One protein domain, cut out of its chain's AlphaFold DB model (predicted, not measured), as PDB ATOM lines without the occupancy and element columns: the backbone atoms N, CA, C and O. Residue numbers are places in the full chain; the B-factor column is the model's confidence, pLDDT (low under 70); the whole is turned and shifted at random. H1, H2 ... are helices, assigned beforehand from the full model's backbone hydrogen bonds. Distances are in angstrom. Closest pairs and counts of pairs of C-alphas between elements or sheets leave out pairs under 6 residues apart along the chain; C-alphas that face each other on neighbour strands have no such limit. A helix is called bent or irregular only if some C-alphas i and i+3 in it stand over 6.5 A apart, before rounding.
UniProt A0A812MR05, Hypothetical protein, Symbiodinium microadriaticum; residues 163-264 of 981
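Overview. This is residues 163 to 264 of the 981 residues of the protein "Hypothetical protein" of Symbiodinium microadriaticum (UniProt A0A812MR05). The picture is a small crossed stack of two helix pairs, with H2 at one end: the bent helix H3 folds back on itself, its second arm H3b side by side with H1, its first arm H3a side by side with H4, and the two pairs stand at steep angles to each other. H2 packs on the last residues of H1 and, with the end of H4, marks the ends of the longest extent. The printed part has 102 residues, with four named helices in the order H1, H2, H3, H4 and no named strand, and its class is all helix. It is compact, with a radius of gyration of the C-alphas of 14.0 A, yet elongated, spanning 43 by 27 by 23 A.

Along the chain. Begin with H3, residues 207 to 237, the longest helix. By its hydrogen bonds it was assigned as one helix, but it is bent: C-alphas 219 and 222 are 9.5 A apart. Find C-alpha 207 at (158.188, 134.679, 122.378); from there arm H3a runs to residue 219 over 18.4 A, and arm H3b runs from residue 222 to 237 over 22.4 A. H1, residues 163 to 182, starts at C-alpha 163 at (159.604, 145.739, 127.421) and is 29.1 A long. H2 is residues 188 to 197, 14.8 A; it is neither bent nor irregular, but only just: C-alphas 189 and 192 are 6.2 A apart. H4, residues 247 to 264, runs 25.6 A to C-alpha 264 at (183.448, 139.619, 115.129).

Arrangement. Look first at the arms H3a and H3b, which touch at a steep tilt of 44 degrees, opposite ways, closest at the C-alphas of His 217 and Leu 225, 5.2 A. H3b touches H1 at a shallow tilt of 30 degrees, the same way, closest at the C-alphas of Lys 226 and Glu 169, 6.8 A. H3a touches H4 at a shallow tilt of 21 degrees, the same way, closest at the C-alphas of Val 209 and Val 252, 5.6 A. H3b, with residues 228 to 235 alone, touches H4 at a steep tilt of 56 degrees; the C-alphas of Ala 228 and Phe 258 are closest, 6.3 A. H1, with residues 163 to 166 alone, touches H3a at 68 degrees, steep but only just; the C-alphas of Val 166 and His 214 are closest, 6.9 A. H1, with residues 178 to 182 alone, touches H2 at a steep tilt of 57 degrees, closest at the C-alphas of Ala 178 and His 195, 6.5 A. H2 is apart from H3a, H3b and H4, and H1 is apart from H4. In H3a, H3b and H4 every O i to N i+4 pair is within hydrogen-bond range; H1 has 15 of 16, and H2 has 2 of 6, beside 4 of 7 O i to N i+3 pairs.

Size, cuts and confidence. The two C-alphas farthest apart are those of Glu 189 and Ala 264, 46.2 A. The printed part has no cut, and no link is long; the link from H1 to H2 is tight. Look for low confidence at residues 183 to 196, under 70, where the mean pLDDT of the printed part is 90.0.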
ATOM      1  N   LYS A 163     160.580 146.510 128.205       94.12
ATOM      2  CA  LYS A 163     159.604 145.739 127.421       94.12
ATOM      3  C   LYS A 163     158.804 146.626 126.477       94.12
ATOM      4  O   LYS A 163     158.634 146.268 125.320       94.12
ATOM      5  N   ASP A 164     158.303 147.737 126.981       94.69
ATOM      6  CA  ASP A 164     157.413 148.612 126.242       94.69
ATOM      7  C   ASP A 164     158.226 149.324 125.134       94.69
ATOM      8  O   ASP A 164     157.804 149.298 123.983       94.69
ATOM      9  N   GLU A 165     159.479 149.728 125.406       96.06
ATOM     10  CA  GLU A 165     160.463 150.136 124.379       96.06
ATOM     11  C   GLU A 165     160.682 149.077 123.280       96.06
ATOM     12  O   GLU A 165     160.632 149.399 122.094       96.06
ATOM     13  N   VAL A 166     160.900 147.804 123.648       97.06
ATOM     14  CA  VAL A 166     161.055 146.705 122.673       97.06
ATOM     15  C   VAL A 166     159.797 146.541 121.811       97.06
ATOM     16  O   VAL A 166     159.911 146.224 120.629       97.06
ATOM     17  N   PHE A 167     158.602 146.771 122.361       96.56
ATOM     18  CA  PHE A 167     157.366 146.740 121.579       96.56
ATOM     19  C   PHE A 167     157.196 147.969 120.672       96.56
ATOM     20  O   PHE A 167     156.726 147.787 119.550       96.56
ATOM     21  N   GLU A 168     157.602 149.173 121.089       96.81
ATOM     22  CA  GLU A 168     157.552 150.354 120.212       96.81
ATOM     23  C   GLU A 168     158.548 150.261 119.048       96.81
ATOM     24  O   GLU A 168     158.165 150.532 117.915       96.81
ATOM     25  N   GLU A 169     159.783 149.790 119.261       97.50
ATOM     26  CA  GLU A 169     160.745 149.598 118.155       97.50
ATOM     27  C   GLU A 169     160.278 148.514 117.159       97.50
ATOM     28  O   GLU A 169     160.436 148.669 115.945       97.50
ATOM     29  N   ILE A 170     159.621 147.445 117.637       97.25
ATOM     30  CA  ILE A 170     158.965 146.459 116.756       97.25
ATOM     31  C   ILE A 170     157.838 147.120 115.946       97.25
ATOM     32  O   ILE A 170     157.726 146.867 114.747       97.25
ATOM     33  N   ARG A 171     157.005 147.976 116.561       96.19
ATOM     34  CA  ARG A 171     155.946 148.706 115.840       96.19
ATOM     35  C   ARG A 171     156.515 149.688 114.821       96.19
ATOM     36  O   ARG A 171     155.993 149.725 113.715       96.19
ATOM     37  N   ALA A 172     157.579 150.414 115.159       95.44
ATOM     38  CA  ALA A 172     158.231 151.364 114.263       95.44
ATOM     39  C   ALA A 172     158.740 150.673 112.988       95.44
ATOM     40  O   ALA A 172     158.449 151.116 111.878       95.44
ATOM     41  N   VAL A 173     159.427 149.533 113.112       94.06
ATOM     42  CA  VAL A 173     159.867 148.787 111.922       94.06
ATOM     43  C   VAL A 173     158.688 148.178 111.159       94.06
ATOM     44  O   VAL A 173     158.683 148.219 109.929       94.06
ATOM     45  N   LEU A 174     157.643 147.688 111.832       94.50
ATOM     46  CA  LEU A 174     156.422 147.238 111.148       94.50
ATOM     47  C   LEU A 174     155.710 148.377 110.392       94.50
ATOM     48  O   LEU A 174     155.216 148.137 109.290       94.50
ATOM     49  N   SER A 175     155.691 149.607 110.920       93.06
ATOM     50  CA  SER A 175     155.107 150.755 110.216       93.06
ATOM     51  C   SER A 175     155.937 151.169 109.002       93.06
ATOM     52  O   SER A 175     155.356 151.432 107.956       93.06
ATOM     53  N   VAL A 176     157.274 151.139 109.082       91.44
ATOM     54  CA  VAL A 176     158.141 151.415 107.916       91.44
ATOM     55  C   VAL A 176     157.918 150.387 106.798       91.44
ATOM     56  O   VAL A 176     157.762 150.777 105.643       91.44
ATOM     57  N   ASN A 177     157.802 149.092 107.127       85.94
ATOM     58  CA  ASN A 177     157.474 148.051 106.139       85.94
ATOM     59  C   ASN A 177     156.101 148.281 105.475       85.94
ATOM     60  O   ASN A 177     155.967 148.070 104.271       85.94
ATOM     61  N   ALA A 178     155.091 148.731 106.229       87.00
ATOM     62  CA  ALA A 178     153.778 149.058 105.668       87.00
ATOM     63  C   ALA A 178     153.826 150.307 104.767       87.00
ATOM     64  O   ALA A 178     153.267 150.298 103.671       87.00
ATOM     65  N   CYS A 179     154.531 151.364 105.185       83.12
ATOM     66  CA  CYS A 179     154.690 152.585 104.394       83.12
ATOM     67  C   CYS A 179     155.429 152.341 103.070       83.12
ATOM     68  O   CYS A 179     154.998 152.873 102.050       83.12
ATOM     69  N   ALA A 180     156.478 151.510 103.068       78.62
ATOM     70  CA  ALA A 180     157.270 151.206 101.872       78.62
ATOM     71  C   ALA A 180     156.441 150.563 100.740       78.62
ATOM     72  O   ALA A 180     156.648 150.876  99.569       78.62
ATOM     73  N   LEU A 181     155.463 149.714 101.083       71.62
ATOM     74  CA  LEU A 181     154.522 149.143 100.112       71.62
ATOM     75  C   LEU A 181     153.541 150.198  99.576       71.62
ATOM     76  O   LEU A 181     153.266 150.242  98.379       71.62
ATOM     77  N   VAL A 182     153.045 151.082 100.448       73.69
ATOM     78  CA  VAL A 182     152.082 152.132 100.076       73.69
ATOM     79  C   VAL A 182     152.706 153.193  99.163       73.69
ATOM     80  O   VAL A 182     152.036 153.662  98.243       73.69
ATOM     81  N   SER A 183     153.985 153.546  99.348       68.88
ATOM     82  CA  SER A 183     154.676 154.546  98.513       68.88
ATOM     83  C   SER A 183     154.767 154.190  97.022       68.88
ATOM     84  O   SER A 183     155.022 155.077  96.212       68.88
ATOM     85  N   CYS A 184     154.515 152.934  96.641       54.75
ATOM     86  CA  CYS A 184     154.500 152.490  95.246       54.75
ATOM     87  C   CYS A 184     153.095 152.448  94.607       54.75
ATOM     88  O   CYS A 184     152.985 152.088  93.435       54.75
ATOM     89  N   SER A 185     152.016 152.805  95.322       54.12
ATOM     90  CA  SER A 185     150.639 152.708  94.802       54.12
ATOM     91  C   SER A 185     149.733 153.870  95.235       54.12
ATOM     92  O   SER A 185     149.424 154.036  96.414       54.12
ATOM     93  N   ALA A 186     149.232 154.646  94.274       48.59
ATOM     94  CA  ALA A 186     148.513 155.902  94.517       48.59
ATOM     95  C   ALA A 186     147.011 155.744  94.872       48.59
ATOM     96  O   ALA A 186     146.175 156.499  94.377       48.59
ATOM     97  N   SER A 187     146.612 154.746  95.672       62.38
ATOM     98  CA  SER A 187     145.185 154.465  95.943       62.38
ATOM     99  C   SER A 187     144.898 154.019  97.378       62.38
ATOM    100  O   SER A 187     145.405 153.002  97.844       62.38
ATOM    101  N   ALA A 188     144.011 154.751  98.060       56.50
ATOM    102  CA  ALA A 188     143.667 154.523  99.467       56.50
ATOM    103  C   ALA A 188     143.010 153.154  99.738       56.50
ATOM    104  O   ALA A 188     143.219 152.585 100.807       56.50
ATOM    105  N   GLU A 189     142.286 152.575  98.772       56.56
ATOM    106  CA  GLU A 189     141.738 151.213  98.901       56.56
ATOM    107  C   GLU A 189     142.827 150.136  99.050       56.56
ATOM    108  O   GLU A 189     142.570 149.078  99.628       56.56
ATOM    109  N   LEU A 190     144.058 150.397  98.584       57.19
ATOM    110  CA  LEU A 190     145.161 149.451  98.734       57.19
ATOM    111  C   LEU A 190     145.771 149.466 100.144       57.19
ATOM    112  O   LEU A 190     146.311 148.445 100.559       57.19
ATOM    113  N   MET A 191     145.632 150.548 100.927       56.44
ATOM    114  CA  MET A 191     146.176 150.611 102.298       56.44
ATOM    115  C   MET A 191     145.622 149.499 103.202       56.44
ATOM    116  O   MET A 191     146.357 148.934 104.010       56.44
ATOM    117  N   VAL A 192     144.342 149.144 103.048       58.38
ATOM    118  CA  VAL A 192     143.708 148.082 103.851       58.38
ATOM    119  C   VAL A 192     144.241 146.696 103.463       58.38
ATOM    120  O   VAL A 192     144.453 145.861 104.340       58.38
ATOM    121  N   LYS A 193     144.525 146.458 102.174       57.91
ATOM    122  CA  LYS A 193     145.119 145.199 101.682       57.91
ATOM    123  C   LYS A 193     146.614 145.089 101.994       57.91
ATOM    124  O   LYS A 193     147.079 144.024 102.391       57.91
ATOM    125  N   GLY A 194     147.348 146.200 101.911       58.22
ATOM    126  CA  GLY A 194     148.790 146.263 102.163       58.22
ATOM    127  C   GLY A 194     149.205 145.778 103.557       58.22
ATOM    128  O   GLY A 194     150.313 145.280 103.727       58.22
ATOM    129  N   HIS A 195     148.312 145.825 104.552       62.69
ATOM    130  CA  HIS A 195     148.564 145.235 105.871       62.69
ATOM    131  C   HIS A 195     148.586 143.692 105.881       62.69
ATOM    132  O   HIS A 195     149.290 143.106 106.709       62.69
ATOM    133  N   GLU A 196     147.874 143.017 104.974       67.75
ATOM    134  CA  GLU A 196     147.965 141.558 104.815       67.75
ATOM    135  C   GLU A 196     149.149 141.142 103.929       67.75
ATOM    136  O   GLU A 196     149.734 140.076 104.141       67.75
ATOM    137  N   GLU A 197     149.538 141.994 102.982       74.00
ATOM    138  CA  GLU A 197     150.675 141.777 102.076       74.00
ATOM    139  C   GLU A 197     152.028 142.166 102.702       74.00
ATOM    140  O   GLU A 197     153.066 141.668 102.268       74.00
ATOM    141  N   ALA A 198     152.022 142.971 103.774       84.38
ATOM    142  CA  ALA A 198     153.198 143.334 104.562       84.38
ATOM    143  C   ALA A 198     154.059 142.109 104.921       84.38
ATOM    144  O   ALA A 198     153.642 141.226 105.677       84.38
ATOM    145  N   VAL A 199     155.288 142.090 104.392       92.44
ATOM    146  CA  VAL A 199     156.242 140.973 104.503       92.44
ATOM    147  C   VAL A 199     156.527 140.609 105.960       92.44
ATOM    148  O   VAL A 199     156.554 139.433 106.317       92.44
ATOM    149  N   LEU A 200     156.690 141.623 106.814       95.94
ATOM    150  CA  LEU A 200     156.762 141.461 108.260       95.94
ATOM    151  C   LEU A 200     155.444 141.866 108.917       95.94
ATOM    152  O   LEU A 200     154.938 142.968 108.727       95.94
ATOM    153  N   GLN A 201     154.933 140.974 109.763       95.44
ATOM    154  CA  GLN A 201     153.734 141.173 110.570       95.44
ATOM    155  C   GLN A 201     154.057 140.937 112.047       95.44
ATOM    156  O   GLN A 201     154.892 140.095 112.389       95.44
ATOM    157  N   HIS A 202     153.338 141.616 112.947       96.06
ATOM    158  CA  HIS A 202     153.519 141.481 114.401       96.06
ATOM    159  C   HIS A 202     153.425 140.022 114.892       96.06
ATOM    160  O   HIS A 202     154.055 139.661 115.886       96.06
ATOM    161  N   GLN A 203     152.700 139.156 114.172       96.25
ATOM    162  CA  GLN A 203     152.570 137.742 114.526       96.25
ATOM    163  C   GLN A 203     153.859 136.908 114.380       96.25
ATOM    164  O   GLN A 203     153.969 135.856 115.013       96.25
ATOM    165  N   PHE A 204     154.846 137.373 113.605       97.44
ATOM    166  CA  PHE A 204     156.133 136.686 113.432       97.44
ATOM    167  C   PHE A 204     157.124 136.960 114.572       97.44
ATOM    168  O   PHE A 204     158.044 136.174 114.802       97.44
ATOM    169  N   PHE A 205     156.903 138.030 115.339       97.88
ATOM    170  CA  PHE A 205     157.656 138.337 116.549       97.88
ATOM    171  C   PHE A 205     157.128 137.470 117.699       97.88
ATOM    172  O   PHE A 205     156.356 137.928 118.538       97.88
ATOM    173  N   ASP A 206     157.501 136.187 117.722       97.81
ATOM    174  CA  ASP A 206     157.050 135.223 118.731       97.81
ATOM    175  C   ASP A 206     157.674 135.487 120.128       97.81
ATOM    176  O   ASP A 206     158.213 136.561 120.414       97.81
ATOM    177  N   ALA A 207     157.545 134.546 121.069       96.69
ATOM    178  CA  ALA A 207     158.188 134.679 122.378       96.69
ATOM    179  C   ALA A 207     159.730 134.630 122.298       96.69
ATOM    180  O   ALA A 207     160.393 135.323 123.067       96.69
ATOM    181  N   ARG A 208     160.303 133.862 121.361       97.69
ATOM    182  CA  ARG A 208     161.754 133.656 121.203       97.69
ATOM    183  C   ARG A 208     162.414 134.830 120.488       97.69
ATOM    184  O   ARG A 208     163.447 135.309 120.945       97.69
ATOM    185  N   VAL A 209     161.794 135.336 119.416       98.38
ATOM    186  CA  VAL A 209     162.243 136.560 118.727       98.38
ATOM    187  C   VAL A 209     162.296 137.716 119.728       98.38
ATOM    188  O   VAL A 209     163.319 138.385 119.847       98.38
ATOM    189  N   ARG A 210     161.244 137.895 120.542       98.12
ATOM    190  CA  ARG A 210     161.225 138.929 121.591       98.12
ATOM    191  C   ARG A 210     162.239 138.685 122.712       98.12
ATOM    192  O   ARG A 210     162.786 139.658 123.217       98.12
ATOM    193  N   GLN A 211     162.551 137.438 123.074       98.12
ATOM    194  CA  GLN A 211     163.651 137.136 124.007       98.12
ATOM    195  C   GLN A 211     165.024 137.547 123.447       98.12
ATOM    196  O   GLN A 211     165.809 138.143 124.181       98.12
ATOM    197  N   HIS A 212     165.295 137.311 122.158       98.06
ATOM    198  CA  HIS A 212     166.522 137.792 121.508       98.06
ATOM    199  C   HIS A 212     166.585 139.329 121.454       98.06
ATOM    200  O   HIS A 212     167.593 139.908 121.849       98.06
ATOM    201  N   LEU A 213     165.497 140.005 121.069       98.19
ATOM    202  CA  LEU A 213     165.425 141.477 121.070       98.19
ATOM    203  C   LEU A 213     165.605 142.075 122.480       98.19
ATOM    204  O   LEU A 213     166.287 143.084 122.645       98.19
ATOM    205  N   HIS A 214     165.078 141.416 123.515       97.94
ATOM    206  CA  HIS A 214     165.331 141.780 124.911       97.94
ATOM    207  C   HIS A 214     166.801 141.608 125.330       97.94
ATOM    208  O   HIS A 214     167.306 142.437 126.084       97.94
ATOM    209  N   ALA A 215     167.495 140.569 124.856       97.62
ATOM    210  CA  ALA A 215     168.922 140.369 125.129       97.62
ATOM    211  C   ALA A 215     169.806 141.395 124.392       97.62
ATOM    212  O   ALA A 215     170.786 141.888 124.954       97.62
ATOM    213  N   LEU A 216     169.427 141.777 123.169       97.44
ATOM    214  CA  LEU A 216     170.061 142.853 122.399       97.44
ATOM    215  C   LEU A 216     169.920 144.212 123.104       97.44
ATOM    216  O   LEU A 216     170.917 144.908 123.294       97.44
ATOM    217  N   HIS A 217     168.713 144.555 123.568       97.56
ATOM    218  CA  HIS A 217     168.484 145.765 124.371       97.56
ATOM    219  C   HIS A 217     169.262 145.713 125.696       97.56
ATOM    220  O   HIS A 217     170.012 146.632 126.006       97.56
ATOM    221  N   GLY A 218     169.204 144.599 126.432       96.75
ATOM    222  CA  GLY A 218     169.924 144.448 127.702       96.75
ATOM    223  C   GLY A 218     171.457 144.498 127.595       96.75
ATOM    224  O   GLY A 218     172.117 144.818 128.580       96.75
ATOM    225  N   SER A 219     172.034 144.201 126.423       96.44
ATOM    226  CA  SER A 219     173.492 144.171 126.199       96.44
ATOM    227  C   SER A 219     174.058 145.381 125.444       96.44
ATOM    228  O   SER A 219     175.265 145.617 125.501       96.44
ATOM    229  N   GLY A 220     173.227 146.159 124.742       94.38
ATOM    230  CA  GLY A 220     173.669 147.337 123.981       94.38
ATOM    231  C   GLY A 220     172.697 148.520 123.964       94.38
ATOM    232  O   GLY A 220     172.920 149.474 123.222       94.38
ATOM    233  N   GLY A 221     171.643 148.479 124.776       96.81
ATOM    234  CA  GLY A 221     170.598 149.496 124.850       96.81
ATOM    235  C   GLY A 221     169.715 149.570 123.603       96.81
ATOM    236  O   GLY A 221     169.807 148.762 122.673       96.81
ATOM    237  N   ARG A 222     168.868 150.603 123.573       96.69
ATOM    238  CA  ARG A 222     167.939 150.891 122.472       96.69
ATOM    239  C   ARG A 222     168.640 151.061 121.114       96.69
ATOM    240  O   ARG A 222     168.094 150.641 120.101       96.69
ATOM    241  N   ALA A 223     169.871 151.579 121.087       96.75
ATOM    242  CA  ALA A 223     170.660 151.731 119.859       96.75
ATOM    243  C   ALA A 223     171.000 150.379 119.196       96.75
ATOM    244  O   ALA A 223     170.739 150.196 118.006       96.75
ATOM    245  N   ARG A 224     171.502 149.394 119.963       96.81
ATOM    246  CA  ARG A 224     171.780 148.036 119.447       96.81
ATOM    247  C   ARG A 224     170.502 147.334 118.982       96.81
ATOM    248  O   ARG A 224     170.529 146.635 117.973       96.81
ATOM    249  N   LEU A 225     169.391 147.541 119.692       98.00
ATOM    250  CA  LEU A 225     168.079 147.030 119.292       98.00
ATOM    251  C   LEU A 225     167.620 147.619 117.945       98.00
ATOM    252  O   LEU A 225     167.220 146.858 117.064       98.00
ATOM    253  N   LYS A 226     167.708 148.945 117.772       97.62
ATOM    254  CA  LYS A 226     167.317 149.640 116.536       97.62
ATOM    255  C   LYS A 226     168.149 149.161 115.342       97.62
ATOM    256  O   LYS A 226     167.572 148.772 114.332       97.62
ATOM    257  N   ALA A 227     169.472 149.058 115.499       97.44
ATOM    258  CA  ALA A 227     170.367 148.525 114.467       97.44
ATOM    259  C   ALA A 227     170.037 147.067 114.080       97.44
ATOM    260  O   ALA A 227     169.969 146.739 112.895       97.44
ATOM    261  N   ALA A 228     169.753 146.198 115.058       98.19
ATOM    262  CA  ALA A 228     169.350 144.815 114.790       98.19
ATOM    263  C   ALA A 228     168.018 144.729 114.022       98.19
ATOM    264  O   ALA A 228     167.868 143.904 113.120       98.19
ATOM    265  N   LEU A 229     167.053 145.594 114.355       98.06
ATOM    266  CA  LEU A 229     165.758 145.665 113.677       98.06
ATOM    267  C   LEU A 229     165.850 146.306 112.278       98.06
ATOM    268  O   LEU A 229     165.127 145.879 111.379       98.06
ATOM    269  N   GLN A 230     166.771 147.250 112.055       97.00
ATOM    270  CA  GLN A 230     167.092 147.791 110.726       97.00
ATOM    271  C   GLN A 230     167.722 146.724 109.817       97.00
ATOM    272  O   GLN A 230     167.265 146.542 108.690       97.00
ATOM    273  N   MET A 231     168.690 145.951 110.321       97.56
ATOM    274  CA  MET A 231     169.270 144.829 109.574       97.56
ATOM    275  C   MET A 231     168.218 143.740 109.281       97.56
ATOM    276  O   MET A 231     168.187 143.191 108.180       97.56
ATOM    277  N   VAL A 232     167.299 143.462 110.219       97.75
ATOM    278  CA  VAL A 232     166.138 142.588 109.960       97.75
ATOM    279  C   VAL A 232     165.256 143.145 108.841       97.75
ATOM    280  O   VAL A 232     164.902 142.391 107.940       97.75
ATOM    281  N   HIS A 233     164.930 144.441 108.856       96.44
ATOM    282  CA  HIS A 233     164.137 145.078 107.802       96.44
ATOM    283  C   HIS A 233     164.804 144.913 106.430       96.44
ATOM    284  O   HIS A 233     164.203 144.295 105.554       96.44
ATOM    285  N   GLN A 234     166.069 145.320 106.279       96.19
ATOM    286  CA  GLN A 234     166.846 145.160 105.039       96.19
ATOM    287  C   GLN A 234     166.851 143.706 104.531       96.19
ATOM    288  O   GLN A 234     166.541 143.451 103.369       96.19
ATOM    289  N   CYS A 235     167.087 142.727 105.414       96.56
ATOM    290  CA  CYS A 235     167.069 141.296 105.070       96.56
ATOM    291  C   CYS A 235     165.683 140.746 104.667       96.56
ATOM    292  O   CYS A 235     165.576 139.573 104.291       96.56
ATOM    293  N   THR A 236     164.620 141.550 104.776       96.69
ATOM    294  CA  THR A 236     163.236 141.160 104.459       96.69
ATOM    295  C   THR A 236     162.587 141.986 103.354       96.69
ATOM    296  O   THR A 236     161.648 141.482 102.753       96.69
ATOM    297  N   MET A 237     163.103 143.172 103.001       93.44
ATOM    298  CA  MET A 237     162.570 143.965 101.877       93.44
ATOM    299  C   MET A 237     162.580 143.179 100.556       93.44
ATOM    300  O   MET A 237     161.615 143.229  99.802       93.44
ATOM    301  N   ASN A 238     163.621 142.375 100.327       92.81
ATOM    302  CA  ASN A 238     163.791 141.575  99.108       92.81
ATOM    303  C   ASN A 238     163.147 140.174  99.205       92.81
ATOM    304  O   ASN A 238     163.642 139.238  98.576       92.81
ATOM    305  N   LYS A 239     162.112 139.982 100.041       95.94
ATOM    306  CA  LYS A 239     161.464 138.673 100.244       95.94
ATOM    307  C   LYS A 239     159.949 138.760 100.236       95.94
ATOM    308  O   LYS A 239     159.362 139.561 100.952       95.94
ATOM    309  N   THR A 240     159.300 137.867  99.500       95.44
ATOM    310  CA  THR A 240     157.849 137.695  99.588       95.44
ATOM    311  C   THR A 240     157.473 136.972 100.883       95.44
ATOM    312  O   THR A 240     158.256 136.207 101.459       95.44
ATOM    313  N   ARG A 241     156.215 137.123 101.313       93.69
ATOM    314  CA  ARG A 241     155.648 136.390 102.458       93.69
ATOM    315  C   ARG A 241     155.731 134.855 102.302       93.69
ATOM    316  O   ARG A 241     155.677 134.159 103.318       93.69
ATOM    317  N   GLN A 242     155.877 134.336 101.074       94.81
ATOM    318  CA  GLN A 242     155.933 132.900 100.758       94.81
ATOM    319  C   GLN A 242     157.355 132.308 100.799       94.81
ATOM    320  O   GLN A 242     157.508 131.119 101.089       94.81
ATOM    321  N   ASP A 243     158.394 133.122 100.582       96.19
ATOM    322  CA  ASP A 243     159.796 132.672 100.484       96.19
ATOM    323  C   ASP A 243     160.299 132.044 101.797       96.19
ATOM    324  O   ASP A 243     161.190 131.191 101.819       96.19
ATOM    325  N   VAL A 244     159.717 132.468 102.922       97.44
ATOM    326  CA  VAL A 244     160.127 132.083 104.273       97.44
ATOM    327  C   VAL A 244     159.048 131.221 104.931       97.44
ATOM    328  O   VAL A 244     158.143 131.699 105.613       97.44
ATOM    329  N   LYS A 245     159.202 129.897 104.807       96.81
ATOM    330  CA  LYS A 245     158.288 128.880 105.378       96.81
ATOM    331  C   LYS A 245     158.102 128.954 106.907       96.81
ATOM    332  O   LYS A 245     157.183 128.336 107.437       96.81
ATOM    333  N   ASN A 246     158.984 129.646 107.634       97.56
ATOM    334  CA  ASN A 246     158.900 129.829 109.087       97.56
ATOM    335  C   ASN A 246     159.535 131.167 109.507       97.56
ATOM    336  O   ASN A 246     160.718 131.234 109.850       97.56
ATOM    337  N   TRP A 247     158.731 132.230 109.473       97.62
ATOM    338  CA  TRP A 247     159.155 133.596 109.787       97.62
ATOM    339  C   TRP A 247     159.806 133.764 111.178       97.62
ATOM    340  O   TRP A 247     160.919 134.291 111.222       97.62
ATOM    341  N   PRO A 248     159.238 133.271 112.302       98.19
ATOM    342  CA  PRO A 248     159.901 133.350 113.609       98.19
ATOM    343  C   PRO A 248     161.287 132.690 113.651       98.19
ATOM    344  O   PRO A 248     162.210 133.230 114.259       98.19
ATOM    345  N   ALA A 249     161.465 131.538 112.992       97.88
ATOM    346  CA  ALA A 249     162.768 130.872 112.937       97.88
ATOM    347  C   ALA A 249     163.784 131.672 112.107       97.88
ATOM    348  O   ALA A 249     164.931 131.816 112.526       97.88
ATOM    349  N   TYR A 250     163.360 132.234 110.971       98.31
ATOM    350  CA  TYR A 250     164.212 133.079 110.134       98.31
ATOM    351  C   TYR A 250     164.650 134.360 110.859       98.31
ATOM    352  O   TYR A 250     165.836 134.688 110.853       98.31
ATOM    353  N   LEU A 251     163.732 135.021 111.573       98.31
ATOM    354  CA  LEU A 251     164.040 136.184 112.412       98.31
ATOM    355  C   LEU A 251     165.057 135.854 113.516       98.31
ATOM    356  O   LEU A 251     165.992 136.621 113.729       98.31
ATOM    357  N   VAL A 252     164.942 134.696 114.181       98.44
ATOM    358  CA  VAL A 252     165.956 134.250 115.158       98.44
ATOM    359  C   VAL A 252     167.319 134.010 114.498       98.44
ATOM    360  O   VAL A 252     168.339 134.344 115.099       98.44
ATOM    361  N   THR A 253     167.372 133.473 113.276       98.38
ATOM    362  CA  THR A 253     168.637 133.313 112.534       98.38
ATOM    363  C   THR A 253     169.266 134.662 112.185       98.38
ATOM    364  O   THR A 253     170.464 134.832 112.397       98.38
ATOM    365  N   LEU A 254     168.476 135.642 111.729       98.31
ATOM    366  CA  LEU A 254     168.961 136.999 111.454       98.31
ATOM    367  C   LEU A 254     169.519 137.674 112.715       98.31
ATOM    368  O   LEU A 254     170.652 138.146 112.699       98.31
ATOM    369  N   LEU A 255     168.778 137.662 113.827       98.31
ATOM    370  CA  LEU A 255     169.236 138.272 115.085       98.31
ATOM    371  C   LEU A 255     170.498 137.590 115.642       98.31
ATOM    372  O   LEU A 255     171.370 138.265 116.181       98.31
ATOM    373  N   LYS A 256     170.643 136.271 115.458       98.06
ATOM    374  CA  LYS A 256     171.882 135.550 115.794       98.06
ATOM    375  C   LYS A 256     173.052 135.903 114.878       98.06
ATOM    376  O   LYS A 256     174.177 135.937 115.363       98.06
ATOM    377  N   LYS A 257     172.808 136.166 113.587       98.00
ATOM    378  CA  LYS A 257     173.852 136.665 112.682       98.00
ATOM    379  C   LYS A 257     174.311 138.055 113.122       98.00
ATOM    380  O   LYS A 257     175.502 138.251 113.297       98.00
ATOM    381  N   PHE A 258     173.378 138.959 113.429       97.94
ATOM    382  CA  PHE A 258     173.691 140.285 113.973       97.94
ATOM    383  C   PHE A 258     174.545 140.213 115.251       97.94
ATOM    384  O   PHE A 258     175.529 140.936 115.372       97.94
ATOM    385  N   ASP A 259     174.216 139.315 116.189       96.88
ATOM    386  CA  ASP A 259     175.027 139.098 117.397       96.88
ATOM    387  C   ASP A 259     176.424 138.518 117.106       96.88
ATOM    388  O   ASP A 259     177.366 138.835 117.833       96.88
ATOM    389  N   ALA A 260     176.574 137.691 116.065       96.44
ATOM    390  CA  ALA A 260     177.863 137.149 115.637       96.44
ATOM    391  C   ALA A 260     178.718 138.208 114.922       96.44
ATOM    392  O   ALA A 260     179.876 138.398 115.286       96.44
ATOM    393  N   ASP A 261     178.135 138.949 113.978       96.25
ATOM    394  CA  ASP A 261     178.784 140.037 113.243       96.25
ATOM    395  C   ASP A 261     179.247 141.138 114.230       96.25
ATOM    396  O   ASP A 261     180.406 141.553 114.217       96.25
ATOM    397  N   ALA A 262     178.398 141.518 115.196       94.50
ATOM    398  CA  ALA A 262     178.733 142.464 116.271       94.50
ATOM    399  C   ALA A 262     179.716 141.918 117.334       94.50
ATOM    400  O   ALA A 262     180.192 142.679 118.180       94.50
ATOM    401  N   ALA A 263     180.010 140.613 117.327       94.00
ATOM    402  CA  ALA A 263     181.057 139.995 118.146       94.00
ATOM    403  C   ALA A 263     182.374 139.787 117.373       94.00
ATOM    404  O   ALA A 263     183.428 139.717 118.004       94.00
ATOM    405  N   ALA A 264     182.308 139.703 116.040       94.38
ATOM    406  CA  ALA A 264     183.448 139.619 115.129       94.38
ATOM    407  C   ALA A 264     184.046 140.995 114.779       94.38
ATOM    408  O   ALA A 264     185.207 141.060 114.376       94.38
TER     409      ALA A 264